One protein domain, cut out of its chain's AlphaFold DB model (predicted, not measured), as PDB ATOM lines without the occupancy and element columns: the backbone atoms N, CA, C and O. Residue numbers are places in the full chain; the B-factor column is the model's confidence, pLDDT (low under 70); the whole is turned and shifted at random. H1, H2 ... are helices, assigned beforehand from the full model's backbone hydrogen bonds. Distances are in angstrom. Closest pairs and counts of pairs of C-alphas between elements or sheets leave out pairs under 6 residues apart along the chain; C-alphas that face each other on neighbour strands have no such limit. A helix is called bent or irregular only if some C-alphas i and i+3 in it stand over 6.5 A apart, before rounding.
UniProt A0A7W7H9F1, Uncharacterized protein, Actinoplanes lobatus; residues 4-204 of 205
ATOM      1  N   ARG A   4      57.890 134.053 -44.767       86.31
ATOM      2  CA  ARG A   4      57.514 132.766 -44.161       86.31
ATOM      3  C   ARG A   4      58.669 132.078 -43.430       86.31
ATOM      4  O   ARG A   4      58.457 131.578 -42.333       86.31
ATOM      5  N   ALA A   5      59.875 132.091 -44.002       89.31
ATOM      6  CA  ALA A   5      61.030 131.436 -43.391       89.31
ATOM      7  C   ALA A   5      61.440 132.114 -42.075       89.31
ATOM      8  O   ALA A   5      61.773 131.437 -41.111       89.31
ATOM      9  N   LEU A   6      61.346 133.449 -42.006       90.25
ATOM     10  CA  LEU A   6      61.581 134.172 -40.757       90.25
ATOM     11  C   LEU A   6      60.535 133.794 -39.701       90.25
ATOM     12  O   LEU A   6      60.908 133.482 -38.579       90.25
ATOM     13  N   HIS A   7      59.246 133.788 -40.048       92.38
ATOM     14  CA  HIS A   7      58.196 133.453 -39.081       92.38
ATOM     15  C   HIS A   7      58.346 132.036 -38.519       92.38
ATOM     16  O   HIS A   7      58.205 131.863 -37.316       92.38
ATOM     17  N   ALA A   8      58.703 131.052 -39.351       92.62
ATOM     18  CA  ALA A   8      58.953 129.687 -38.892       92.62
ATOM     19  C   ALA A   8      60.092 129.618 -37.856       92.62
ATOM     20  O   ALA A   8      59.950 128.967 -36.823       92.62
ATOM     21  N   GLU A   9      61.190 130.339 -38.093       93.69
ATOM     22  CA  GLU A   9      62.310 130.423 -37.146       93.69
ATOM     23  C   GLU A   9      61.901 131.111 -35.839       93.69
ATOM     24  O   GLU A   9      62.219 130.621 -34.758       93.69
ATOM     25  N   LEU A  10      61.143 132.211 -35.915       93.75
ATOM     26  CA  LEU A  10      60.649 132.900 -34.721       93.75
ATOM     27  C   LEU A  10      59.691 132.020 -33.912       93.75
ATOM     28  O   LEU A  10      59.791 131.996 -32.689       93.75
ATOM     29  N   THR A  11      58.808 131.263 -34.562       93.75
ATOM     30  CA  THR A  11      57.930 130.301 -33.882       93.75
ATOM     31  C   THR A  11      58.735 129.194 -33.201       93.75
ATOM     32  O   THR A  11      58.429 128.841 -32.065       93.75
ATOM     33  N   ALA A  12      59.803 128.694 -33.828       93.25
ATOM     34  CA  ALA A  12      60.679 127.701 -33.204       93.25
ATOM     35  C   ALA A  12      61.432 128.258 -31.982       93.25
ATOM     36  O   ALA A  12      61.555 127.572 -30.972       93.25
ATOM     37  N   VAL A  13      61.904 129.509 -32.044       94.38
ATOM     38  CA  VAL A  13      62.509 130.193 -30.886       94.38
ATOM     39  C   VAL A  13      61.479 130.369 -29.767       94.38
ATOM     40  O   VAL A  13      61.793 130.102 -28.612       94.38
ATOM     41  N   ARG A  14      60.241 130.762 -30.098       94.00
ATOM     42  CA  ARG A  14      59.148 130.889 -29.119       94.00
ATOM     43  C   ARG A  14      58.820 129.570 -28.433       94.00
ATOM     44  O   ARG A  14      58.539 129.599 -27.246       94.00
ATOM     45  N   ALA A  15      58.883 128.446 -29.148       92.56
ATOM     46  CA  ALA A  15      58.679 127.126 -28.555       92.56
ATOM     47  C   ALA A  15      59.721 126.827 -27.471       92.56
ATOM     48  O   ALA A  15      59.359 126.606 -26.323       92.56
ATOM     49  N   LEU A  16      61.007 126.965 -27.805       92.62
ATOM     50  CA  LEU A  16      62.103 126.730 -26.859       92.62
ATOM     51  C   LEU A  16      62.047 127.672 -25.646       92.62
ATOM     52  O   LEU A  16      62.359 127.277 -24.528       92.62
ATOM     53  N   VAL A  17      61.652 128.929 -25.860       92.00
ATOM     54  CA  VAL A  17      61.484 129.902 -24.771       92.00
ATOM     55  C   VAL A  17      60.265 129.575 -23.909       92.00
ATOM     56  O   VAL A  17      60.339 129.756 -22.699       92.00
ATOM     57  N   ALA A  18      59.162 129.111 -24.500       90.94
ATOM     58  CA  ALA A  18      57.969 128.704 -23.764       90.94
ATOM     59  C   ALA A  18      58.245 127.475 -22.886       90.94
ATOM     60  O   ALA A  18      57.827 127.465 -21.730       90.94
ATOM     61  N   ASP A  19      58.999 126.501 -23.403       90.19
ATOM     62  CA  ASP A  19      59.461 125.341 -22.636       90.19
ATOM     63  C   ASP A  19      60.328 125.792 -21.449       90.19
ATOM     64  O   ASP A  19      60.012 125.494 -20.300       90.19
ATOM     65  N   GLY A  20      61.350 126.622 -21.696       88.38
ATOM     66  CA  GLY A  20      62.197 127.159 -20.625       88.38
ATOM     67  C   GLY A  20      61.431 128.012 -19.604       88.38
ATOM     68  O   GLY A  20      61.712 127.949 -18.411       88.38
ATOM     69  N   LEU A  21      60.442 128.795 -20.040       89.75
ATOM     70  CA  LEU A  21      59.577 129.581 -19.155       89.75
ATOM     71  C   LEU A  21      58.712 128.709 -18.246       89.75
ATOM     72  O   LEU A  21      58.498 129.094 -17.100       89.75
ATOM     73  N   ALA A  22      58.197 127.585 -18.747       89.62
ATOM     74  CA  ALA A  22      57.396 126.667 -17.944       89.62
ATOM     75  C   ALA A  22      58.237 126.074 -16.806       89.62
ATOM     76  O   ALA A  22      57.858 126.199 -15.644       89.62
ATOM     77  N   GLU A  23      59.429 125.566 -17.129       88.31
ATOM     78  CA  GLU A  23      60.342 124.971 -16.145       88.31
ATOM     79  C   GLU A  23      60.835 125.997 -15.104       88.31
ATOM     80  O   GLU A  23      60.856 125.739 -13.899       88.31
ATOM     81  N   VAL A  24      61.190 127.214 -15.538       88.06
ATOM     82  CA  VAL A  24      61.612 128.295 -14.625       88.06
ATOM     83  C   VAL A  24      60.430 128.805 -13.793       88.06
ATOM     84  O   VAL A  24      60.609 129.154 -12.626       88.06
ATOM     85  N   GLY A  25      59.227 128.855 -14.370       86.00
ATOM     86  CA  GLY A  25      58.003 129.287 -13.699       86.00
ATOM     87  C   GLY A  25      57.632 128.387 -12.525       86.00
ATOM     88  O   GLY A  25      57.347 128.901 -11.441       86.00
ATOM     89  N   ASP A  26      57.726 127.071 -12.716       85.06
ATOM     90  CA  ASP A  26      57.472 126.078 -11.670       85.06
ATOM     91  C   ASP A  26      58.500 126.192 -10.524       85.06
ATOM     92  O   ASP A  26      58.143 126.089  -9.348       85.06
ATOM     93  N   ALA A  27      59.759 126.523 -10.838       82.38
ATOM     94  CA  ALA A  27      60.819 126.737  -9.846       82.38
ATOM     95  C   ALA A  27      60.760 128.113  -9.137       82.38
ATOM     96  O   ALA A  27      61.189 128.258  -7.989       82.38
ATOM     97  N   ALA A  28      60.219 129.152  -9.783       78.31
ATOM     98  CA  ALA A  28      60.260 130.538  -9.296       78.31
ATOM     99  C   ALA A  28      59.368 130.821  -8.067       78.31
ATOM    100  O   ALA A  28      59.501 131.884  -7.442       78.31
ATOM    101  N   GLY A  29      58.485 129.888  -7.689       72.62
ATOM    102  CA  GLY A  29      57.617 129.999  -6.510       72.62
ATOM    103  C   GLY A  29      58.378 130.180  -5.189       72.62
ATOM    104  O   GLY A  29      57.866 130.813  -4.268       72.62
ATOM    105  N   ALA A  30      59.638 129.734  -5.118       67.44
ATOM    106  CA  ALA A  30      60.452 129.720  -3.899       67.44
ATOM    107  C   ALA A  30      61.170 131.047  -3.552       67.44
ATOM    108  O   ALA A  30      62.061 131.069  -2.709       67.44
ATOM    109  N   GLY A  31      60.816 132.174  -4.180       60.69
ATOM    110  CA  GLY A  31      61.343 133.487  -3.768       60.69
ATOM    111  C   GLY A  31      62.682 133.905  -4.380       60.69
ATOM    112  O   GLY A  31      63.245 134.924  -3.987       60.69
ATOM    113  N   GLN A  32      63.186 133.177  -5.374       84.06
ATOM    114  CA  GLN A  32      64.512 133.427  -5.934       84.06
ATOM    115  C   GLN A  32      64.495 134.565  -6.964       84.06
ATOM    116  O   GLN A  32      63.889 134.481  -8.035       84.06
ATOM    117  N   VAL A  33      65.188 135.657  -6.623       91.00
ATOM    118  CA  VAL A  33      65.257 136.900  -7.414       91.00
ATOM    119  C   VAL A  33      65.763 136.644  -8.838       91.00
ATOM    120  O   VAL A  33      65.231 137.213  -9.794       91.00
ATOM    121  N   TRP A  34      66.744 135.751  -8.995       91.50
ATOM    122  CA  TRP A  34      67.323 135.397 -10.291       91.50
ATOM    123  C   TRP A  34      66.315 134.722 -11.231       91.50
ATOM    124  O   TRP A  34      66.205 135.139 -12.385       91.50
ATOM    125  N   LEU A  35      65.518 133.765 -10.735       92.00
ATOM    126  CA  LEU A  35      64.481 133.090 -11.527       92.00
ATOM    127  C   LEU A  35      63.383 134.067 -11.967       92.00
ATOM    128  O   LEU A  35      63.006 134.095 -13.136       92.00
ATOM    129  N   ARG A  36      62.925 134.958 -11.075       91.25
ATOM    130  CA  ARG A  36      61.943 136.004 -11.434       91.25
ATOM    131  C   ARG A  36      62.477 136.970 -12.492       91.25
ATOM    132  O   ARG A  36      61.736 137.387 -13.388       91.25
ATOM    133  N   SER A  37      63.757 137.328 -12.391       92.75
ATOM    134  CA  SER A  37      64.425 138.173 -13.382       92.75
ATOM    135  C   SER A  37      64.508 137.474 -14.742       92.75
ATOM    136  O   SER A  37      64.137 138.075 -15.753       92.75
ATOM    137  N   ALA A  38      64.894 136.193 -14.764       93.25
ATOM    138  CA  ALA A  38      64.906 135.371 -15.971       93.25
ATOM    139  C   ALA A  38      63.507 135.278 -16.605       93.25
ATOM    140  O   ALA A  38      63.358 135.616 -17.778       93.25
ATOM    141  N   CYS A  39      62.464 134.957 -15.830       93.31
ATOM    142  CA  CYS A  39      61.076 134.926 -16.310       93.31
ATOM    143  C   CYS A  39      60.647 136.254 -16.938       93.31
ATOM    144  O   CYS A  39      60.094 136.282 -18.034       93.31
ATOM    145  N   THR A  40      60.933 137.378 -16.278       94.31
ATOM    146  CA  THR A  40      60.556 138.706 -16.788       94.31
ATOM    147  C   THR A  40      61.244 139.012 -18.121       94.31
ATOM    148  O   THR A  40      60.625 139.570 -19.033       94.31
ATOM    149  N   ARG A  41      62.515 138.618 -18.269       95.69
ATOM    150  CA  ARG A  41      63.302 138.783 -19.501       95.69
ATOM    151  C   ARG A  41      62.784 137.893 -20.628       95.69
ATOM    152  O   ARG A  41      62.616 138.387 -21.739       95.69
ATOM    153  N   LEU A  42      62.461 136.634 -20.338       93.88
ATOM    154  CA  LEU A  42      61.898 135.692 -21.309       93.88
ATOM    155  C   LEU A  42      60.484 136.103 -21.764       93.88
ATOM    156  O   LEU A  42      60.193 136.079 -22.959       93.88
ATOM    157  N   THR A  43      59.632 136.599 -20.861       93.81
ATOM    158  CA  THR A  43      58.319 137.169 -21.225       93.81
ATOM    159  C   THR A  43      58.467 138.431 -22.077       93.81
ATOM    160  O   THR A  43      57.753 138.619 -23.065       93.81
ATOM    161  N   SER A  44      59.425 139.299 -21.735       95.75
ATOM    162  CA  SER A  44      59.729 140.489 -22.540       95.75
ATOM    163  C   SER A  44      60.240 140.108 -23.930       95.75
ATOM    164  O   SER A  44      59.878 140.750 -24.918       95.75
ATOM    165  N   LEU A  45      61.039 139.044 -24.020       96.00
ATOM    166  CA  LEU A  45      61.547 138.503 -25.272       96.00
ATOM    167  C   LEU A  45      60.406 138.047 -26.185       96.00
ATOM    168  O   LEU A  45      60.407 138.447 -27.347       96.00
ATOM    169  N   ASP A  46      59.407 137.308 -25.686       93.81
ATOM    170  CA  ASP A  46      58.236 136.914 -26.494       93.81
ATOM    171  C   ASP A  46      57.528 138.140 -27.092       93.81
ATOM    172  O   ASP A  46      57.267 138.192 -28.298       93.81
ATOM    173  N   GLY A  47      57.331 139.192 -26.289       93.19
ATOM    174  CA  GLY A  47      56.782 140.465 -26.761       93.19
ATOM    175  C   GLY A  47      57.602 141.091 -27.896       93.19
ATOM    176  O   GLY A  47      57.039 141.567 -28.885       93.19
ATOM    177  N   VAL A  48      58.933 141.049 -27.804       95.88
ATOM    178  CA  VAL A  48      59.841 141.563 -28.843       95.88
ATOM    179  C   VAL A  48      59.792 140.711 -30.115       95.88
ATOM    180  O   VAL A  48      59.806 141.278 -31.212       95.88
ATOM    181  N   LEU A  49      59.693 139.382 -30.005       94.19
ATOM    182  CA  LEU A  49      59.561 138.483 -31.158       94.19
ATOM    183  C   LEU A  49      58.232 138.696 -31.891       94.19
ATOM    184  O   LEU A  49      58.207 138.757 -33.124       94.19
ATOM    185  N   VAL A  50      57.143 138.878 -31.144       94.19
ATOM    186  CA  VAL A  50      55.825 139.224 -31.690       94.19
ATOM    187  C   VAL A  50      55.880 140.561 -32.423       94.19
ATOM    188  O   VAL A  50      55.445 140.653 -33.572       94.19
ATOM    189  N   GLU A  51      56.466 141.593 -31.812       92.88
ATOM    190  CA  GLU A  51      56.646 142.885 -32.478       92.88
ATOM    191  C   GLU A  51      57.503 142.761 -33.750       92.88
ATOM    192  O   GLU A  51      57.172 143.382 -34.761       92.88
ATOM    193  N   ALA A  52      58.563 141.942 -33.733       92.62
ATOM    194  CA  ALA A  52      59.429 141.703 -34.887       92.62
ATOM    195  C   ALA A  52      58.680 141.031 -36.052       92.62
ATOM    196  O   ALA A  52      58.819 141.468 -37.196       92.62
ATOM    197  N   ALA A  53      57.846 140.024 -35.778       92.25
ATOM    198  CA  ALA A  53      57.020 139.354 -36.788       92.25
ATOM    199  C   ALA A  53      55.913 140.258 -37.356       92.25
ATOM    200  O   ALA A  53      55.504 140.125 -38.514       92.25
ATOM    201  N   GLY A  54      55.436 141.199 -36.543       90.88
ATOM    202  CA  GLY A  54      54.453 142.207 -36.916       90.88
ATOM    203  C   GLY A  54      55.002 143.363 -37.744       90.88
ATOM    204  O   GLY A  54      54.224 144.180 -38.231       90.88
ATOM    205  N   MET A  55      56.324 143.465 -37.915       88.94
ATOM    206  CA  MET A  55      56.918 144.548 -38.691       88.94
ATOM    207  C   MET A  55      56.455 144.477 -40.150       88.94
ATOM    208  O   MET A  55      56.599 143.471 -40.852       88.94
ATOM    209  N   ILE A  56      55.878 145.584 -40.601       82.50
ATOM    210  CA  ILE A  56      55.455 145.797 -41.980       82.50
ATOM    211  C   ILE A  56      56.646 146.385 -42.742       82.50
ATOM    212  O   ILE A  56      57.419 147.167 -42.187       82.50
ATOM    213  N   ALA A  57      56.815 145.993 -44.006       78.69
ATOM    214  CA  ALA A  57      57.849 146.573 -44.852       78.69
ATOM    215  C   ALA A  57      57.657 148.096 -44.947       78.69
ATOM    216  O   ALA A  57      56.542 148.561 -45.183       78.69
ATOM    217  N   THR A  58      58.741 148.864 -44.805       79.19
ATOM    218  CA  THR A  58      58.737 150.335 -44.861       79.19
ATOM    219  C   THR A  58      57.890 150.924 -45.997       79.19
ATOM    220  O   THR A  58      57.082 151.797 -45.694       79.19
ATOM    221  N   PRO A  59      57.965 150.455 -47.264       77.50
ATOM    222  CA  PRO A  59      57.132 151.021 -48.332       77.50
ATOM    223  C   PRO A  59      55.630 150.822 -48.090       77.50
ATOM    224  O   PRO A  59      54.850 151.741 -48.303       77.50
ATOM    225  N   VAL A  60      55.220 149.658 -47.580       81.88
ATOM    226  CA  VAL A  60      53.808 149.375 -47.272       81.88
ATOM    227  C   VAL A  60      53.324 150.258 -46.123       81.88
ATOM    228  O   VAL A  60      52.205 150.758 -46.159       81.88
ATOM    229  N   TRP A  61      54.175 150.490 -45.120       81.19
ATOM    230  CA  TRP A  61      53.854 151.403 -44.025       81.19
ATOM    231  C   TRP A  61      53.692 152.846 -44.508       81.19
ATOM    232  O   TRP A  61      52.740 153.507 -44.110       81.19
ATOM    233  N   VAL A  62      54.576 153.319 -45.393       84.06
ATOM    234  CA  VAL A  62      54.464 154.658 -45.991       84.06
ATOM    235  C   VAL A  62      53.140 154.795 -46.740       84.06
ATOM    236  O   VAL A  62      52.399 155.728 -46.457       84.06
ATOM    237  N   VAL A  63      52.790 153.833 -47.600       87.88
ATOM    238  CA  VAL A  63      51.506 153.839 -48.326       87.88
ATOM    239  C   VAL A  63      50.316 153.872 -47.364       87.88
ATOM    240  O   VAL A  63      49.394 154.662 -47.559       87.88
ATOM    241  N   ALA A  64      50.341 153.061 -46.302       85.81
ATOM    242  CA  ALA A  64      49.272 153.032 -45.307       85.81
ATOM    243  C   ALA A  64      49.136 154.367 -44.558       85.81
ATOM    244  O   ALA A  64      48.027 154.879 -44.422       85.81
ATOM    245  N   VAL A  65      50.249 154.957 -44.109       87.06
ATOM    246  CA  VAL A  65      50.246 156.261 -43.432       87.06
ATOM    247  C   VAL A  65      49.726 157.341 -44.371       87.06
ATOM    248  O   VAL A  65      48.830 158.078 -43.982       87.06
ATOM    249  N   THR A  66      50.205 157.389 -45.616       88.56
ATOM    250  CA  THR A  66      49.731 158.346 -46.622       88.56
ATOM    251  C   THR A  66      48.226 158.219 -46.847       88.56
ATOM    252  O   THR A  66      47.525 159.227 -46.815       88.56
ATOM    253  N   ALA A  67      47.704 156.998 -47.005       91.19
ATOM    254  CA  ALA A  67      46.269 156.768 -47.164       91.19
ATOM    255  C   ALA A  67      45.464 157.261 -45.948       91.19
ATOM    256  O   ALA A  67      44.466 157.957 -46.118       91.19
ATOM    257  N   VAL A  68      45.919 156.964 -44.725       89.50
ATOM    258  CA  VAL A  68      45.281 157.450 -43.489       89.50
ATOM    259  C   VAL A  68      45.292 158.976 -43.432       89.50
ATOM    260  O   VAL A  68      44.264 159.579 -43.136       89.50
ATOM    261  N   THR A  69      46.417 159.614 -43.758       89.12
ATOM    262  CA  THR A  69      46.537 161.076 -43.808       89.12
ATOM    263  C   THR A  69      45.536 161.681 -44.793       89.12
ATOM    264  O   THR A  69      44.838 162.627 -44.434       89.12
ATOM    265  N   PHE A  70      45.407 161.118 -45.999       90.44
ATOM    266  CA  PHE A  70      44.423 161.579 -46.983       90.44
ATOM    267  C   PHE A  70      42.989 161.456 -46.467       90.44
ATOM    268  O   PHE A  70      42.230 162.417 -46.555       90.44
ATOM    269  N   VAL A  71      42.626 160.311 -45.885       92.06
ATOM    270  CA  VAL A  71      41.284 160.095 -45.321       92.06
ATOM    271  C   VAL A  71      40.984 161.103 -44.213       92.06
ATOM    272  O   VAL A  71      39.906 161.688 -44.193       92.06
ATOM    273  N   VAL A  72      41.943 161.357 -43.322       90.38
ATOM    274  CA  VAL A  72      41.790 162.319 -42.221       90.38
ATOM    275  C   VAL A  72      41.566 163.734 -42.749       90.38
ATOM    276  O   VAL A  72      40.674 164.421 -42.262       90.38
ATOM    277  N   VAL A  73      42.324 164.157 -43.766       88.31
ATOM    278  CA  VAL A  73      42.159 165.482 -44.384       88.31
ATOM    279  C   VAL A  73      40.805 165.602 -45.083       88.31
ATOM    280  O   VAL A  73      40.123 166.605 -44.899       88.31
ATOM    281  N   ILE A  74      40.380 164.582 -45.836       91.62
ATOM    282  CA  ILE A  74      39.080 164.582 -46.525       91.62
ATOM    283  C   ILE A  74      37.929 164.668 -45.515       91.62
ATOM    284  O   ILE A  74      37.016 165.472 -45.690       91.62
ATOM    285  N   LEU A  75      37.980 163.882 -44.437       89.56
ATOM    286  CA  LEU A  75      36.951 163.905 -43.393       89.56
ATOM    287  C   LEU A  75      36.934 165.239 -42.641       89.56
ATOM    288  O   LEU A  75      35.863 165.788 -42.400       89.56
ATOM    289  N   ALA A  76      38.103 165.788 -42.304       87.00
ATOM    290  CA  ALA A  76      38.214 167.095 -41.662       87.00
ATOM    291  C   ALA A  76      37.653 168.220 -42.544       87.00
ATOM    292  O   ALA A  76      36.954 169.100 -42.041       87.00
ATOM    293  N   ALA A  77      37.913 168.166 -43.853       86.12
ATOM    294  CA  ALA A  77      37.368 169.101 -44.830       86.12
ATOM    295  C   ALA A  77      35.839 169.030 -44.893       86.12
ATOM    296  O   ALA A  77      35.176 170.053 -44.743       86.12
ATOM    297  N   ALA A  78      35.289 167.820 -45.024       89.62
ATOM    298  CA  ALA A  78      33.845 167.601 -45.075       89.62
ATOM    299  C   ALA A  78      33.140 168.081 -43.795       89.62
ATOM    300  O   ALA A  78      32.077 168.695 -43.861       89.62
ATOM    301  N   VAL A  79      33.743 167.854 -42.622       90.19
ATOM    302  CA  VAL A  79      33.215 168.349 -41.339       90.19
ATOM    303  C   VAL A  79      33.266 169.876 -41.271       90.19
ATOM    304  O   VAL A  79      32.303 170.497 -40.831       90.19
ATOM    305  N   ALA A  80      34.358 170.499 -41.714       89.50
ATOM    306  CA  ALA A  80      34.475 171.954 -41.705       89.50
ATOM    307  C   ALA A  80      33.479 172.634 -42.658       89.50
ATOM    308  O   ALA A  80      32.920 173.677 -42.311       89.50
ATOM    309  N   GLU A  81      33.233 172.031 -43.824       90.00
ATOM    310  CA  GLU A  81      32.224 172.477 -44.787       90.00
ATOM    311  C   GLU A  81      30.810 172.350 -44.210       90.00
ATOM    312  O   GLU A  81      30.057 173.322 -44.224       90.00
ATOM    313  N   ALA A  82      30.479 171.204 -43.606       92.38
ATOM    314  CA  ALA A  82      29.181 170.978 -42.967       92.38
ATOM    315  C   ALA A  82      28.890 171.962 -41.819       92.38
ATOM    316  O   ALA A  82      27.732 172.264 -41.537       92.38
ATOM    317  N   LEU A  83      29.936 172.474 -41.165       93.44
ATOM    318  CA  LEU A  83      29.843 173.467 -40.093       93.44
ATOM    319  C   LEU A  83      29.945 174.921 -40.590       93.44
ATOM    320  O   LEU A  83      29.888 175.844 -39.779       93.44
ATOM    321  N   GLY A  84      30.117 175.149 -41.898       94.31
ATOM    322  CA  GLY A  84      30.213 176.488 -42.485       94.31
ATOM    323  C   GLY A  84      31.454 177.281 -42.061       94.31
ATOM    324  O   GLY A  84      31.442 178.509 -42.104       94.31
ATOM    325  N   LEU A  85      32.539 176.616 -41.645       87.19
ATOM    326  CA  LEU A  85      33.701 177.266 -41.013       87.19
ATOM    327  C   LEU A  85      34.661 177.964 -42.002       87.19
ATOM    328  O   LEU A  85      35.689 178.519 -41.598       87.19
ATOM    329  N   GLY A  86      34.349 177.936 -43.301       90.50
ATOM    330  CA  GLY A  86      35.185 178.498 -44.361       90.50
ATOM    331  C   GLY A  86      36.585 177.868 -44.441       90.50
ATOM    332  O   GLY A  86      36.904 176.872 -43.791       90.50
ATOM    333  N   VAL A  87      37.460 178.473 -45.249       89.56
ATOM    334  CA  VAL A  87      38.813 177.942 -45.517       89.56
ATOM    335  C   VAL A  87      39.689 177.939 -44.258       89.56
ATOM    336  O   VAL A  87      40.411 176.975 -44.005       89.56
ATOM    337  N   ALA A  88      39.608 178.989 -43.435       88.12
ATOM    338  CA  ALA A  88      40.388 179.088 -42.201       88.12
ATOM    339  C   ALA A  88      40.009 177.989 -41.192       88.12
ATOM    340  O   ALA A  88      40.889 177.366 -40.595       88.12
ATOM    341  N   GLY A  89      38.713 177.699 -41.048       84.25
ATOM    342  CA  GLY A  89      38.239 176.607 -40.205       84.25
ATOM    343  C   GLY A  89      38.639 175.233 -40.728       84.25
ATOM    344  O   GLY A  89      39.091 174.396 -39.950       84.25
ATOM    345  N   MET A  90      38.573 175.014 -42.043       90.31
ATOM    346  CA  MET A  90      39.054 173.777 -42.668       90.31
ATOM    347  C   MET A  90      40.537 173.520 -42.375       90.31
ATOM    348  O   MET A  90      40.904 172.397 -42.016       90.31
ATOM    349  N   LEU A  91      41.386 174.547 -42.474       88.75
ATOM    350  CA  LEU A  91      42.810 174.435 -42.144       88.75
ATOM    351  C   LEU A  91      43.030 174.124 -40.657       88.75
ATOM    352  O   LEU A  91      43.845 173.260 -40.332       88.75
ATOM    353  N   ALA A  92      42.279 174.770 -39.760       88.00
ATOM    354  CA  ALA A  92      42.376 174.528 -38.322       88.00
ATOM    355  C   ALA A  92      41.948 173.097 -37.937       88.00
ATOM    356  O   ALA A  92      42.671 172.404 -37.214       88.00
ATOM    357  N   VAL A  93      40.813 172.616 -38.455       85.69
ATOM    358  CA  VAL A  93      40.300 171.259 -38.185       85.69
ATOM    359  C   VAL A  93      41.228 170.197 -38.781       85.69
ATOM    360  O   VAL A  93      41.586 169.236 -38.104       85.69
ATOM    361  N   SER A  94      41.701 170.389 -40.015       84.19
ATOM    362  CA  SER A  94      42.625 169.442 -40.654       84.19
ATOM    363  C   SER A  94      43.975 169.393 -39.934       84.19
ATOM    364  O   SER A  94      44.504 168.312 -39.683       84.19
ATOM    365  N   GLY A  95      44.522 170.552 -39.553       87.12
ATOM    366  CA  GLY A  95      45.787 170.642 -38.824       87.12
ATOM    367  C   GLY A  95      45.726 169.968 -37.453       87.12
ATOM    368  O   GLY A  95      46.608 169.182 -37.107       87.12
ATOM    369  N   THR A  96      44.661 170.213 -36.686       88.75
ATOM    370  CA  THR A  96      44.459 169.574 -35.373       88.75
ATOM    371  C   THR A  96      44.255 168.065 -35.489       88.75
ATOM    372  O   THR A  96      44.881 167.310 -34.740       88.75
ATOM    373  N   ALA A  97      43.466 167.605 -36.463       86.94
ATOM    374  CA  ALA A  97      43.287 166.182 -36.730       86.94
ATOM    375  C   ALA A  97      44.616 165.502 -37.102       86.94
ATOM    376  O   ALA A  97      44.953 164.447 -36.558       86.94
ATOM    377  N   LEU A  98      45.425 166.137 -37.957       89.50
ATOM    378  CA  LEU A  98      46.756 165.647 -38.316       89.50
ATOM    379  C   LEU A  98      47.678 165.551 -37.097       89.50
ATOM    380  O   LEU A  98      48.288 164.503 -36.885       89.50
ATOM    381  N   LEU A  99      47.737 166.582 -36.252       91.12
ATOM    382  CA  LEU A  99      48.526 166.549 -35.016       91.12
ATOM    383  C   LEU A  99      48.091 165.408 -34.089       91.12
ATOM    384  O   LEU A  99      48.943 164.678 -33.580       91.12
ATOM    385  N   GLY A 100      46.783 165.198 -33.930       90.38
ATOM    386  CA  GLY A 100      46.241 164.074 -33.166       90.38
ATOM    387  C   GLY A 100      46.691 162.722 -33.723       90.38
ATOM    388  O   GLY A 100      47.159 161.862 -32.975       90.38
ATOM    389  N   THR A 101      46.634 162.542 -35.045       86.56
ATOM    390  CA  THR A 101      47.079 161.293 -35.690       86.56
ATOM    391  C   THR A 101      48.583 161.061 -35.564       86.56
ATOM    392  O   THR A 101      49.003 159.931 -35.317       86.56
ATOM    393  N   LEU A 102      49.401 162.114 -35.658       88.00
ATOM    394  CA  LEU A 102      50.850 162.025 -35.467       88.00
ATOM    395  C   LEU A 102      51.206 161.678 -34.017       88.00
ATOM    396  O   LEU A 102      52.079 160.839 -33.792       88.00
ATOM    397  N   ALA A 103      50.500 162.256 -33.043       88.75
ATOM    398  CA  ALA A 103      50.688 161.953 -31.627       88.75
ATOM    399  C   ALA A 103      50.271 160.510 -31.278       88.75
ATOM    400  O   ALA A 103      50.978 159.819 -30.544       88.75
ATOM    401  N   ALA A 104      49.158 160.024 -31.837       87.88
ATOM    402  CA  ALA A 104      48.660 158.665 -31.603       87.88
ATOM    403  C   ALA A 104      49.394 157.587 -32.427       87.88
ATOM    404  O   ALA A 104      49.382 156.406 -32.065       87.88
ATOM    405  N   GLY A 105      50.052 157.975 -33.522       86.56
ATOM    406  CA  GLY A 105      50.676 157.082 -34.499       86.56
ATOM    407  C   GLY A 105      51.643 156.044 -33.911       86.56
ATOM    408  O   GLY A 105      51.505 154.862 -34.233       86.56
ATOM    409  N   PRO A 106      52.593 156.408 -33.024       86.88
ATOM    410  CA  PRO A 106      53.515 155.443 -32.423       86.88
ATOM    411  C   PRO A 106      52.807 154.370 -31.588       86.88
ATOM    412  O   PRO A 106      53.178 153.193 -31.646       86.88
ATOM    413  N   TRP A 107      51.777 154.768 -30.837       90.25
ATOM    414  CA  TRP A 107      50.981 153.872 -30.000       90.25
ATOM    415  C   TRP A 107      50.117 152.946 -30.858       90.25
ATOM    416  O   TRP A 107      50.220 151.724 -30.735       90.25
ATOM    417  N   ALA A 108      49.354 153.505 -31.802       87.88
ATOM    418  CA  ALA A 108      48.519 152.739 -32.726       87.88
ATOM    419  C   ALA A 108      49.366 151.777 -33.573       87.88
ATOM    420  O   ALA A 108      49.071 150.587 -33.671       87.88
ATOM    421  N   GLY A 109      50.492 152.255 -34.105       88.00
ATOM    422  CA  GLY A 109      51.433 151.441 -34.865       88.00
ATOM    423  C   GLY A 109      52.068 150.326 -34.033       88.00
ATOM    424  O   GLY A 109      52.358 149.255 -34.566       88.00
ATOM    425  N   ARG A 110      52.289 150.516 -32.724       89.25
ATOM    426  CA  ARG A 110      52.722 149.423 -31.838       89.25
ATOM    427  C   ARG A 110      51.634 148.358 -31.708       89.25
ATOM    428  O   ARG A 110      51.939 147.190 -31.923       89.25
ATOM    429  N   HIS A 111      50.391 148.744 -31.432       90.19
ATOM    430  CA  HIS A 111      49.278 147.794 -31.294       90.19
ATOM    431  C   HIS A 111      48.995 147.021 -32.577       90.19
ATOM    432  O   HIS A 111      48.868 145.800 -32.528       90.19
ATOM    433  N   ILE A 112      48.992 147.698 -33.728       89.81
ATOM    434  CA  ILE A 112      48.816 147.058 -35.039       89.81
ATOM    435  C   ILE A 112      49.919 146.026 -35.281       89.81
ATOM    436  O   ILE A 112      49.630 144.897 -35.675       89.81
ATOM    437  N   ARG A 113      51.184 146.374 -35.005       91.75
ATOM    438  CA  ARG A 113      52.305 145.432 -35.140       91.75
ATOM    439  C   ARG A 113      52.157 144.242 -34.201       91.75
ATOM    440  O   ARG A 113      52.316 143.115 -34.646       91.75
ATOM    441  N   VAL A 114      51.819 144.459 -32.932       91.19
ATOM    442  CA  VAL A 114      51.617 143.360 -31.974       91.19
ATOM    443  C   VAL A 114      50.483 142.439 -32.429       91.19
ATOM    444  O   VAL A 114      50.661 141.223 -32.456       91.19
ATOM    445  N   ALA A 115      49.345 142.996 -32.844       91.44
ATOM    446  CA  ALA A 115      48.208 142.226 -33.338       91.44
ATOM    447  C   ALA A 115      48.576 141.408 -34.586       91.44
ATOM    448  O   ALA A 115      48.336 140.201 -34.637       91.44
ATOM    449  N   LEU A 116      49.237 142.038 -35.561       91.69
ATOM    450  CA  LEU A 116      49.681 141.378 -36.785       91.69
ATOM    451  C   LEU A 116      50.736 140.300 -36.506       91.69
ATOM    452  O   LEU A 116      50.709 139.233 -37.114       91.69
ATOM    453  N   GLY A 117      51.651 140.563 -35.575       90.75
ATOM    454  CA  GLY A 117      52.664 139.615 -35.127       90.75
ATOM    455  C   GLY A 117      52.047 138.376 -34.491       90.75
ATOM    456  O   GLY A 117      52.392 137.262 -34.878       90.75
ATOM    457  N   ARG A 118      51.073 138.558 -33.588       91.81
ATOM    458  CA  ARG A 118      50.314 137.454 -32.975       91.81
ATOM    459  C   ARG A 118      49.577 136.634 -34.024       91.81
ATOM    460  O   ARG A 118      49.650 135.413 -33.996       91.81
ATOM    461  N   HIS A 119      48.930 137.297 -34.977       92.31
ATOM    462  CA  HIS A 119      48.252 136.611 -36.073       92.31
ATOM    463  C   HIS A 119      49.228 135.792 -36.932       92.31
ATOM    464  O   HIS A 119      48.920 134.674 -37.331       92.31
ATOM    465  N   ARG A 120      50.415 136.329 -37.235       90.12
ATOM    466  CA  ARG A 120      51.415 135.658 -38.087       90.12
ATOM    467  C   ARG A 120      52.121 134.496 -37.402       90.12
ATOM    468  O   ARG A 120      52.443 133.522 -38.073       90.12
ATOM    469  N   LEU A 121      52.412 134.625 -36.112       90.12
ATOM    470  CA  LEU A 121      53.120 133.599 -35.348       90.12
ATOM    471  C   LEU A 121      52.180 132.549 -34.754       90.12
ATOM    472  O   LEU A 121      52.650 131.488 -34.353       90.12
ATOM    473  N   GLY A 122      50.881 132.846 -34.688       89.25
ATOM    474  CA  GLY A 122      49.904 132.014 -34.004       89.25
ATOM    475  C   GLY A 122      50.031 132.072 -32.473       89.25
ATOM    476  O   GLY A 122      50.875 132.804 -31.923       89.25
ATOM    477  N   PRO A 123      49.176 131.314 -31.762       84.94
ATOM    478  CA  PRO A 123      49.292 131.144 -30.319       84.94
ATOM    479  C   PRO A 123      50.673 130.593 -29.949       84.94
ATOM    480  O   PRO A 123      51.316 129.909 -30.746       84.94
ATOM    481  N   ALA A 124      51.145 130.922 -28.744       76.75
ATOM    482  CA  ALA A 124      52.350 130.285 -28.227       76.75
ATOM    483  C   ALA A 124      52.111 128.764 -28.176       76.75
ATOM    484  O   ALA A 124      51.033 128.347 -27.738       76.75
ATOM    485  N   PRO A 125      53.059 127.945 -28.657       79.50
ATOM    486  CA  PRO A 125      52.938 126.502 -28.527       79.50
ATOM    487  C   PRO A 125      52.854 126.135 -27.037       79.50
ATOM    488  O   PRO A 125      53.498 126.794 -26.215       79.50
ATOM    489  N   PRO A 126      52.039 125.131 -26.669       82.56
ATOM    490  CA  PRO A 126      51.997 124.660 -25.296       82.56
ATOM    491  C   PRO A 126      53.379 124.112 -24.910       82.56
ATOM    492  O   PRO A 126      54.001 123.446 -25.744       82.56
ATOM    493  N   PRO A 127      53.854 124.368 -23.680       79.31
ATOM    494  CA  PRO A 127      55.128 123.831 -23.236       79.31
ATOM    495  C   PRO A 127      55.070 122.303 -23.191       79.31
ATOM    496  O   PRO A 127      54.069 121.718 -22.751       79.31
ATOM    497  N   VAL A 128      56.141 121.647 -23.625       79.75
ATOM    498  CA  VAL A 128      56.284 120.191 -23.542       79.75
ATOM    499  C   VAL A 128      56.669 119.829 -22.108       79.75
ATOM    500  O   VAL A 128      57.842 119.759 -21.755       79.75
ATOM    501  N   ARG A 129      55.658 119.634 -21.253       65.56
ATOM    502  CA  ARG A 129      55.850 119.325 -19.827       65.56
ATOM    503  C   ARG A 129      56.639 118.026 -19.629       65.56
ATOM    504  O   ARG A 129      56.260 116.993 -20.179       65.56
ATOM    505  N   GLY A 130      57.663 118.074 -18.774       61.09
ATOM    506  CA  GLY A 130      58.377 116.895 -18.269       61.09
ATOM    507  C   GLY A 130      59.600 116.460 -19.079       61.09
ATOM    508  O   GLY A 130      60.073 115.344 -18.884       61.09
ATOM    509  N   ALA A 131      60.103 117.300 -19.989       60.44
ATOM    510  CA  ALA A 131      61.240 116.946 -20.841       60.44
ATOM    511  C   ALA A 131      62.599 117.463 -20.341       60.44
ATOM    512  O   ALA A 131      63.612 116.897 -20.743       60.44
ATOM    513  N   ALA A 132      62.647 118.508 -19.508       67.62
ATOM    514  CA  ALA A 132      63.904 119.117 -19.085       67.62
ATOM    515  C   ALA A 132      63.940 119.433 -17.596       67.62
ATOM    516  O   ALA A 132      62.999 119.956 -17.020       67.62
ATOM    517  N   THR A 133      65.085 119.159 -16.986       83.25
ATOM    518  CA  THR A 133      65.403 119.645 -15.646       83.25
ATOM    519  C   THR A 133      65.795 121.128 -15.693       83.25
ATOM    520  O   THR A 133      66.296 121.608 -16.712       83.25
ATOM    521  N   LEU A 134      65.653 121.872 -14.585       86.25
ATOM    522  CA  LEU A 134      66.094 123.280 -14.502       86.25
ATOM    523  C   LEU A 134      67.565 123.464 -14.937       86.25
ATOM    524  O   LEU A 134      67.938 124.499 -15.486       86.25
ATOM    525  N   THR A 135      68.394 122.437 -14.738       88.69
ATOM    526  CA  THR A 135      69.796 122.382 -15.172       88.69
ATOM    527  C   THR A 135      69.995 122.331 -16.689       88.69
ATOM    528  O   THR A 135      71.066 122.702 -17.163       88.69
ATOM    529  N   GLU A 136      68.994 121.913 -17.463       91.38
ATOM    530  CA  GLU A 136      69.041 121.834 -18.931       91.38
ATOM    531  C   GLU A 136      68.509 123.097 -19.622       91.38
ATOM    532  O   GLU A 136      68.790 123.323 -20.802       91.38
ATOM    533  N   VAL A 137      67.768 123.944 -18.900       92.12
ATOM    534  CA  VAL A 137      67.158 125.163 -19.452       92.12
ATOM    535  C   VAL A 137      68.190 126.098 -20.107       92.12
ATOM    536  O   VAL A 137      67.928 126.544 -21.228       92.12
ATOM    537  N   PRO A 138      69.375 126.382 -19.518       93.38
ATOM    538  CA  PRO A 138      70.372 127.240 -20.166       93.38
ATOM    539  C   PRO A 138      70.798 126.729 -21.549       93.38
ATOM    540  O   PRO A 138      70.869 127.503 -22.502       93.38
ATOM    541  N   GLU A 139      70.995 125.418 -21.692       93.44
ATOM    542  CA  GLU A 139      71.380 124.787 -22.957       93.44
ATOM    543  C   GLU A 139      70.265 124.902 -24.011       93.44
ATOM    544  O   GLU A 139      70.516 125.214 -25.178       93.44
ATOM    545  N   GLN A 140      69.002 124.732 -23.611       92.69
ATOM    546  CA  GLN A 140      67.865 124.955 -24.510       92.69
ATOM    547  C   GLN A 140      67.775 126.414 -24.977       92.69
ATOM    548  O   GLN A 140      67.570 126.678 -26.169       92.69
ATOM    549  N   LEU A 141      67.984 127.372 -24.071       94.19
ATOM    550  CA  LEU A 141      67.999 128.796 -24.401       94.19
ATOM    551  C   LEU A 141      69.194 129.165 -25.295       94.19
ATOM    552  O   LEU A 141      69.047 130.001 -26.189       94.19
ATOM    553  N   LEU A 142      70.349 128.509 -25.149       95.50
ATOM    554  CA  LEU A 142      71.479 128.660 -26.071       95.50
ATOM    555  C   LEU A 142      71.124 128.188 -27.486       95.50
ATOM    556  O   LEU A 142      71.430 128.881 -28.461       95.50
ATOM    557  N   ARG A 143      70.395 127.076 -27.636       95.19
ATOM    558  CA  ARG A 143      69.883 126.644 -28.954       95.19
ATOM    559  C   ARG A 143      68.904 127.659 -29.540       95.19
ATOM    560  O   ARG A 143      68.977 127.962 -30.734       95.19
ATOM    561  N   ALA A 144      68.017 128.215 -28.712       95.19
ATOM    562  CA  ALA A 144      67.105 129.281 -29.120       95.19
ATOM    563  C   ALA A 144      67.882 130.513 -29.614       95.19
ATOM    564  O   ALA A 144      67.557 131.082 -30.659       95.19
ATOM    565  N   ARG A 145      68.973 130.861 -28.928       96.50
ATOM    566  CA  ARG A 145      69.870 131.958 -29.293       96.50
ATOM    567  C   ARG A 145      70.535 131.735 -30.645       96.50
ATOM    568  O   ARG A 145      70.482 132.616 -31.500       96.50
ATOM    569  N   VAL A 146      71.110 130.556 -30.877       96.31
ATOM    570  CA  VAL A 146      71.750 130.215 -32.160       96.31
ATOM    571  C   VAL A 146      70.759 130.359 -33.314       96.31
ATOM    572  O   VAL A 146      71.090 130.955 -34.343       96.31
ATOM    573  N   ARG A 147      69.520 129.880 -33.141       95.19
ATOM    574  CA  ARG A 147      68.456 130.038 -34.145       95.19
ATOM    575  C   ARG A 147      68.089 131.501 -34.373       95.19
ATOM    576  O   ARG A 147      68.003 131.931 -35.524       95.19
ATOM    577  N   LEU A 148      67.934 132.279 -33.302       95.06
ATOM    578  CA  LEU A 148      67.608 133.704 -33.367       95.06
ATOM    579  C   LEU A 148      68.686 134.504 -34.111       95.06
ATOM    580  O   LEU A 148      68.371 135.259 -35.033       95.06
ATOM    581  N   VAL A 149      69.959 134.300 -33.763       93.62
ATOM    582  CA  VAL A 149      71.103 134.946 -34.423       93.62
ATOM    583  C   VAL A 149      71.183 134.522 -35.887       93.62
ATOM    584  O   VAL A 149      71.315 135.369 -36.767       93.62
ATOM    585  N   SER A 150      71.004 133.234 -36.183       92.12
ATOM    586  CA  SER A 150      70.988 132.729 -37.563       92.12
ATOM    587  C   SER A 150      69.853 133.342 -38.389       92.12
ATOM    588  O   SER A 150      70.035 133.688 -39.558       92.12
ATOM    589  N   ALA A 151      68.665 133.514 -37.805       91.75
ATOM    590  CA  ALA A 151      67.551 134.210 -38.444       91.75
ATOM    591  C   ALA A 151      67.873 135.695 -38.690       91.75
ATOM    592  O   ALA A 151      67.610 136.201 -39.783       91.75
ATOM    593  N   ALA A 152      68.495 136.374 -37.722       91.06
ATOM    594  CA  ALA A 152      68.914 137.766 -37.855       91.06
ATOM    595  C   ALA A 152      69.976 137.957 -38.950       91.06
ATOM    596  O   ALA A 152      69.848 138.866 -39.769       91.06
ATOM    597  N   LEU A 153      70.977 137.074 -39.027       89.56
ATOM    598  CA  LEU A 153      72.022 137.117 -40.055       89.56
ATOM    599  C   LEU A 153      71.458 136.845 -41.453       89.56
ATOM    600  O   LEU A 153      71.717 137.606 -42.384       89.56
ATOM    601  N   ARG A 154      70.604 135.824 -41.607       89.25
ATOM    602  CA  ARG A 154      69.939 135.551 -42.893       89.25
ATOM    603  C   ARG A 154      69.013 136.691 -43.321       89.25
ATOM    604  O   ARG A 154      68.848 136.927 -44.518       89.25
ATOM    605  N   ARG A 155      68.431 137.422 -42.362       87.38
ATOM    606  CA  ARG A 155      67.653 138.639 -42.626       87.38
ATOM    607  C   ARG A 155      68.536 139.813 -43.052       87.38
ATOM    608  O   ARG A 155      68.145 140.525 -43.970       87.38
ATOM    609  N   ALA A 156      69.689 139.997 -42.413       85.62
ATOM    610  CA  ALA A 156      70.649 141.048 -42.752       85.62
ATOM    611  C   ALA A 156      71.301 140.844 -44.135       85.62
ATOM    612  O   ALA A 156      71.735 141.817 -44.747       85.62
ATOM    613  N   GLY A 157      71.310 139.608 -44.641       83.38
ATOM    614  CA  GLY A 157      71.831 139.240 -45.957       83.38
ATOM    615  C   GLY A 157      73.100 138.397 -45.846       83.38
ATOM    616  O   GLY A 157      73.960 138.654 -45.006       83.38
ATOM    617  N   ALA A 158      73.204 137.363 -46.685       64.81
ATOM    618  CA  ALA A 158      74.323 136.416 -46.674       64.81
ATOM    619  C   ALA A 158      75.630 137.020 -47.216       64.81
ATOM    620  O   ALA A 158      76.710 136.573 -46.849       64.81
ATOM    621  N   ASP A 159      75.531 138.055 -48.049       63.56
ATOM    622  CA  ASP A 159      76.649 138.452 -48.906       63.56
ATOM    623  C   ASP A 159      77.683 139.351 -48.195       63.56
ATOM    624  O   ASP A 159      78.773 139.562 -48.717       63.56
ATOM    625  N   HIS A 160      77.370 139.905 -47.010       61.56
ATOM    626  CA  HIS A 160      78.224 140.911 -46.355       61.56
ATOM    627  C   HIS A 160      78.187 140.825 -44.814       61.56
ATOM    628  O   HIS A 160      77.589 141.667 -44.140       61.56
ATOM    629  N   TRP A 161      78.879 139.848 -44.222       77.50
ATOM    630  CA  TRP A 161      78.966 139.661 -42.756       77.50
ATOM    631  C   TRP A 161      80.035 140.510 -42.061       77.50
ATOM    632  O   TRP A 161      80.561 140.153 -41.009       77.50
ATOM    633  N   THR A 162      80.380 141.659 -42.629       83.94
ATOM    634  CA  THR A 162      81.330 142.553 -41.965       83.94
ATOM    635  C   THR A 162      80.622 143.341 -40.858       83.94
ATOM    636  O   THR A 162      79.476 143.777 -41.004       83.94
ATOM    637  N   VAL A 163      81.321 143.576 -39.746       85.31
ATOM    638  CA  VAL A 163      80.836 144.382 -38.609       85.31
ATOM    639  C   VAL A 163      80.169 145.708 -39.029       85.31
ATOM    640  O   VAL A 163      79.077 145.992 -38.526       85.31
ATOM    641  N   PRO A 164      80.735 146.536 -39.936       86.44
ATOM    642  CA  PRO A 164      80.077 147.775 -40.360       86.44
ATOM    643  C   PRO A 164      78.730 147.545 -41.062       86.44
ATOM    644  O   PRO A 164      77.798 148.322 -40.842       86.44
ATOM    645  N   HIS A 165      78.590 146.476 -41.851       85.56
ATOM    646  CA  HIS A 165      77.331 146.147 -42.527       85.56
ATOM    647  C   HIS A 165      76.263 145.705 -41.530       85.56
ATOM    648  O   HIS A 165      75.140 146.204 -41.583       85.56
ATOM    649  N   LEU A 166      76.623 144.875 -40.549       84.50
ATOM    650  CA  LEU A 166      75.708 144.482 -39.477       84.50
ATOM    651  C   LEU A 166      75.279 145.682 -38.624       84.50
ATOM    652  O   LEU A 166      74.093 145.845 -38.342       84.50
ATOM    653  N   ARG A 167      76.204 146.590 -38.278       86.88
ATOM    654  CA  ARG A 167      75.860 147.841 -37.575       86.88
ATOM    655  C   ARG A 167      74.890 148.697 -38.382       86.88
ATOM    656  O   ARG A 167      73.969 149.274 -37.807       86.88
ATOM    657  N   ARG A 168      75.084 148.793 -39.701       88.44
ATOM    658  CA  ARG A 168      74.153 149.499 -40.586       88.44
ATOM    659  C   ARG A 168      72.792 148.802 -40.605       88.44
ATOM    660  O   ARG A 168      71.801 149.479 -40.367       88.44
ATOM    661  N   ALA A 169      72.744 147.480 -40.763       86.88
ATOM    662  CA  ALA A 169      71.504 146.702 -40.760       86.88
ATOM    663  C   ALA A 169      70.711 146.860 -39.453       86.88
ATOM    664  O   ALA A 169      69.510 147.088 -39.496       86.88
ATOM    665  N   VAL A 170      71.373 146.843 -38.292       88.69
ATOM    666  CA  VAL A 170      70.732 147.108 -36.988       88.69
ATOM    667  C   VAL A 170      70.151 148.527 -36.909       88.69
ATOM    668  O   VAL A 170      69.146 148.749 -36.234       88.69
ATOM    669  N   ARG A 171      70.757 149.509 -37.587       88.19
ATOM    670  CA  ARG A 171      70.252 150.892 -37.621       88.19
ATOM    671  C   ARG A 171      69.091 151.070 -38.598       88.19
ATOM    672  O   ARG A 171      68.179 151.834 -38.296       88.19
ATOM    673  N   THR A 172      69.129 150.401 -39.749       88.50
ATOM    674  CA  THR A 172      68.201 150.648 -40.865       88.50
ATOM    675  C   THR A 172      67.064 149.635 -40.966       88.50
ATOM    676  O   THR A 172      65.971 150.015 -41.375       88.50
ATOM    677  N   ASP A 173      67.285 148.366 -40.604       89.19
ATOM    678  CA  ASP A 173      66.241 147.338 -40.582       89.19
ATOM    679  C   ASP A 173      65.666 147.205 -39.156       89.19
ATOM    680  O   ASP A 173      66.314 146.666 -38.249       89.19
ATOM    681  N   PRO A 174      64.426 147.670 -38.924       89.44
ATOM    682  CA  PRO A 174      63.797 147.582 -37.615       89.44
ATOM    683  C   PRO A 174      63.564 146.140 -37.142       89.44
ATOM    684  O   PRO A 174      63.501 145.928 -35.932       89.44
ATOM    685  N   VAL A 175      63.461 145.155 -38.044       92.25
ATOM    686  CA  VAL A 175      63.374 143.731 -37.681       92.25
ATOM    687  C   VAL A 175      64.691 143.288 -37.064       92.25
ATOM    688  O   VAL A 175      64.696 142.789 -35.945       92.25
ATOM    689  N   VAL A 176      65.815 143.540 -37.742       92.00
ATOM    690  CA  VAL A 176      67.156 143.180 -37.249       92.00
ATOM    691  C   VAL A 176      67.429 143.841 -35.897       92.00
ATOM    692  O   VAL A 176      67.902 143.182 -34.974       92.00
ATOM    693  N   ARG A 177      67.038 145.110 -35.727       92.62
ATOM    694  CA  ARG A 177      67.122 145.807 -34.434       92.62
ATOM    695  C   ARG A 177      66.344 145.102 -33.320       92.62
ATOM    696  O   ARG A 177      66.837 145.003 -32.200       92.62
ATOM    697  N   ARG A 178      65.126 144.629 -33.605       93.81
ATOM    698  CA  ARG A 178      64.300 143.897 -32.630       93.81
ATOM    699  C   ARG A 178      64.888 142.527 -32.309       93.81
ATOM    700  O   ARG A 178      64.922 142.169 -31.140       93.81
ATOM    701  N   LEU A 179      65.413 141.809 -33.300       94.62
ATOM    702  CA  LEU A 179      66.079 140.522 -33.074       94.62
ATOM    703  C   LEU A 179      67.348 140.673 -32.225       94.62
ATOM    704  O   LEU A 179      67.565 139.873 -31.325       94.62
ATOM    705  N   ALA A 180      68.130 141.737 -32.432       94.00
ATOM    706  CA  ALA A 180      69.278 142.047 -31.577       94.00
ATOM    707  C   ALA A 180      68.860 142.352 -30.126       94.00
ATOM    708  O   ALA A 180      69.523 141.936 -29.181       94.00
ATOM    709  N   HIS A 181      67.737 143.050 -29.931       96.25
ATOM    710  CA  HIS A 181      67.196 143.278 -28.592       96.25
ATOM    711  C   HIS A 181      66.696 141.981 -27.934       96.25
ATOM    712  O   HIS A 181      66.927 141.777 -26.746       96.25
ATOM    713  N   ALA A 182      66.060 141.091 -28.702       96.75
ATOM    714  CA  ALA A 182      65.671 139.769 -28.221       96.75
ATOM    715  C   ALA A 182      66.895 138.918 -27.828       96.75
ATOM    716  O   ALA A 182      66.868 138.295 -26.773       96.75
ATOM    717  N   ASP A 183      67.987 138.945 -28.601       96.69
ATOM    718  CA  ASP A 183      69.242 138.251 -28.254       96.69
ATOM    719  C   ASP A 183      69.833 138.770 -26.935       96.69
ATOM    720  O   ASP A 183      70.218 137.976 -26.077       96.69
ATOM    721  N   LEU A 184      69.818 140.091 -26.718       97.06
ATOM    722  CA  LEU A 184      70.254 140.686 -25.452       97.06
ATOM    723  C   LEU A 184      69.415 140.187 -24.267       97.06
ATOM    724  O   LEU A 184      69.984 139.811 -23.244       97.06
ATOM    725  N   LEU A 185      68.083 140.175 -24.397       97.50
ATOM    726  CA  LEU A 185      67.181 139.668 -23.355       97.50
ATOM    727  C   LEU A 185      67.415 138.181 -23.071       97.50
ATOM    728  O   LEU A 185      67.363 137.768 -21.914       97.50
ATOM    729  N   LEU A 186      67.708 137.395 -24.109       96.25
ATOM    730  CA  LEU A 186      67.989 135.969 -23.985       96.25
ATOM    731  C   LEU A 186      69.307 135.711 -23.252       96.25
ATOM    732  O   LEU A 186      69.323 134.926 -22.311       96.25
ATOM    733  N   CYS A 187      70.384 136.412 -23.623       97.50
ATOM    734  CA  CYS A 187      71.673 136.328 -22.922       97.50
ATOM    735  C   CYS A 187      71.511 136.692 -21.447       97.50
ATOM    736  O   CYS A 187      71.924 135.961 -20.559       97.50
ATOM    737  N   GLN A 188      70.812 137.794 -21.194       97.44
ATOM    738  CA  GLN A 188      70.490 138.250 -19.855       97.44
ATOM    739  C   GLN A 188      69.676 137.219 -19.053       97.44
ATOM    740  O   GLN A 188      69.870 137.093 -17.844       97.44
ATOM    741  N   ALA A 189      68.737 136.506 -19.676       96.12
ATOM    742  CA  ALA A 189      67.992 135.444 -19.004       96.12
ATOM    743  C   ALA A 189      68.901 134.254 -18.660       96.12
ATOM    744  O   ALA A 189      68.855 133.783 -17.526       96.12
ATOM    745  N   ILE A 190      69.759 133.832 -19.595       96.50
ATOM    746  CA  ILE A 190      70.746 132.760 -19.393       96.50
ATOM    747  C   ILE A 190      71.691 133.114 -18.238       96.50
ATOM    748  O   ILE A 190      71.803 132.334 -17.300       96.50
ATOM    749  N   ASP A 191      72.254 134.327 -18.219       96.44
ATOM    750  CA  ASP A 191      73.138 134.790 -17.138       96.44
ATOM    751  C   ASP A 191      72.461 134.723 -15.756       96.44
ATOM    752  O   ASP A 191      73.101 134.419 -14.747       96.44
ATOM    753  N   CYS A 192      71.162 135.036 -15.680       95.75
ATOM    754  CA  CYS A 192      70.400 134.925 -14.437       95.75
ATOM    755  C   CYS A 192      70.239 133.466 -13.996       95.75
ATOM    756  O   CYS A 192      70.372 133.184 -12.805       95.75
ATOM    757  N   LEU A 193      69.965 132.554 -14.930       94.19
ATOM    758  CA  LEU A 193      69.849 131.126 -14.638       94.19
ATOM    759  C   LEU A 193      71.191 130.532 -14.209       94.19
ATOM    760  O   LEU A 193      71.244 129.842 -13.197       94.19
ATOM    761  N   ASP A 194      72.280 130.863 -14.899       94.94
ATOM    762  CA  ASP A 194      73.616 130.366 -14.563       94.94
ATOM    763  C   ASP A 194      74.064 130.827 -13.174       94.94
ATOM    764  O   ASP A 194      74.614 130.039 -12.405       94.94
ATOM    765  N   ARG A 195      73.779 132.084 -12.805       94.25
ATOM    766  CA  ARG A 195      74.026 132.574 -11.438       94.25
ATOM    767  C   ARG A 195      73.225 131.797 -10.409       94.25
ATOM    768  O   ARG A 195      73.781 131.382  -9.399       94.25
ATOM    769  N   HIS A 196      71.944 131.573 -10.680       92.88
ATOM    770  CA  HIS A 196      71.084 130.817  -9.784       92.88
ATOM    771  C   HIS A 196      71.573 129.373  -9.587       92.88
ATOM    772  O   HIS A 196      71.707 128.922  -8.452       92.88
ATOM    773  N   LEU A 197      71.896 128.670 -10.675       92.19
ATOM    774  CA  LEU A 197      72.455 127.318 -10.623       92.19
ATOM    775  C   LEU A 197      73.818 127.299  -9.921       92.19
ATOM    776  O   LEU A 197      74.130 126.353  -9.203       92.19
ATOM    777  N   GLY A 198      74.625 128.342 -10.107       92.94
ATOM    778  CA  GLY A 198      75.889 128.525  -9.403       92.94
ATOM    779  C   GLY A 198      75.710 128.691  -7.895       92.94
ATOM    780  O   GLY A 198      76.502 128.135  -7.140       92.94
ATOM    781  N   ASP A 199      74.682 129.414  -7.453       92.00
ATOM    782  CA  ASP A 199      74.359 129.570  -6.032       92.00
ATOM    783  C   ASP A 199      73.846 128.249  -5.435       92.00
ATOM    784  O   ASP A 199      74.379 127.802  -4.424       92.00
ATOM    785  N   LEU A 200      72.951 127.530  -6.129       89.75
ATOM    786  CA  LEU A 200      72.492 126.201  -5.693       89.75
ATOM    787  C   LEU A 200      73.633 125.195  -5.504       89.75
ATOM    788  O   LEU A 200      73.591 124.384  -4.586       89.75
ATOM    789  N   ARG A 201      74.656 125.229  -6.367       91.69
ATOM    790  CA  ARG A 201      75.824 124.339  -6.249       91.69
ATOM    791  C   ARG A 201      76.686 124.643  -5.023       91.69
ATOM    792  O   ARG A 201      77.358 123.736  -4.553       91.69
ATOM    793  N   LYS A 202      76.705 125.887  -4.533       90.69
ATOM    794  CA  LYS A 202      77.451 126.264  -3.316       90.69
ATOM    795  C   LYS A 202      76.735 125.814  -2.046       90.69
ATOM    796  O   LYS A 202      77.396 125.565  -1.047       90.69
ATOM    797  N   ASP A 203      75.410 125.729  -2.108       87.25
ATOM    798  CA  ASP A 203      74.563 125.354  -0.977       87.25
ATOM    799  C   ASP A 203      74.416 123.825  -0.823       87.25
ATOM    800  O   ASP A 203      73.852 123.360   0.169       87.25
ATOM    801  N   MET A 204      74.912 123.029  -1.784       82.25
ATOM    802  CA  MET A 204      74.978 121.569  -1.658       82.25
ATOM    803  C   MET A 204      76.209 121.156  -0.824       82.25
ATOM    804  O   MET A 204      77.321 121.539  -1.191       82.25
TER     805      MET A 204
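What this domain is: This is residues 4 to 204 of the 205 residues of an uncharacterized protein of Actinoplanes lobatus (UniProt A0A7W7H9F1). What is the shape? The longest helix, H4, is bent: its arm H4b lies across one part of a four-helix bundle, H1, H2, H5 and H7, while its arm H4a folds back beside H3 in a helical hairpin that reaches far away from the bundle and makes much of the length. Short H6 sits at a corner by the beginning of H7. What is it made of? The printed part has 201 residues, with seven named helices, H1 to H7 in order, and no named strand: all helix. It is loose, with a radius of gyration of the C-alphas of 22.7 A, and elongated, spanning 81 by 44 by 27 A.

Where its parts are: Where is the longest helix? By its hydrogen bonds H4, residues 86 to 121, was assigned as one helix, but it is bent: C-alphas 103 and 106 are 7.1 A apart. Its arms are H4a, residues 86 to 103, 26.0 A, and H4b, residues 106 to 121, 22.0 A. Where are the others? H3 is residues 58 to 82, 36.1 A; H2 is 33 to 53, 30.6 A; H5 is 137 to 156, 28.4 A; H6 is 163 to 172, 14.3 A; H7 is 174 to 202, 42.6 A, ending at C-alpha 202 (77.451, 126.264, -3.316). H1, residues 4 to 30, 40.5 A, begins at C-alpha 4 (57.514, 132.766, -44.161), has a kink of 27 degrees near residue 24, and is only just irregular, C-alphas 27 and 30 being 6.7 A apart.

How they stand to each other: What does H4b touch? Residues 47 to 53 alone of H2 touch it, about perpendicular at 90 degrees, the closest C-alphas being those of Ala 53 and Gly 117, 4.7 A. How does the bundle run? H2 touches H7, closest C-alphas Ala 38 and Ala 189, 4.3 A, at a shallow tilt of 18 degrees, opposite ways. H1 touches H5, closest C-alphas Val 13 and Ala 144, 5.0 A, at a shallow tilt of 25 degrees, opposite ways; H1 and H7 are apart. What of H3 and the backbones? H3 and H4a form a hairpin, closest C-alphas Ala 80 and Met 90, 5.0 A, at 35.2 degrees, only just a steep tilt. Every O i to N i+4 pair is within hydrogen-bond range in H2, H3, H4a, H4b, H5, H6 and H7, and 21 of 23 are in H1.

The domain as a whole: How large is it? The two farthest C-alphas, Gly 84 and Met 204, are 81.8 A apart; residues 198 to 204, of which 198 to 202 belong to H7, stand free. Is it continuous and sure? The printed part has no cut, and the link from H4 to H5, 15 residues, is long. Mean pLDDT of the printed part is 88.7, with residues 30 to 31, 129 to 132 and 158 to 160 under 70.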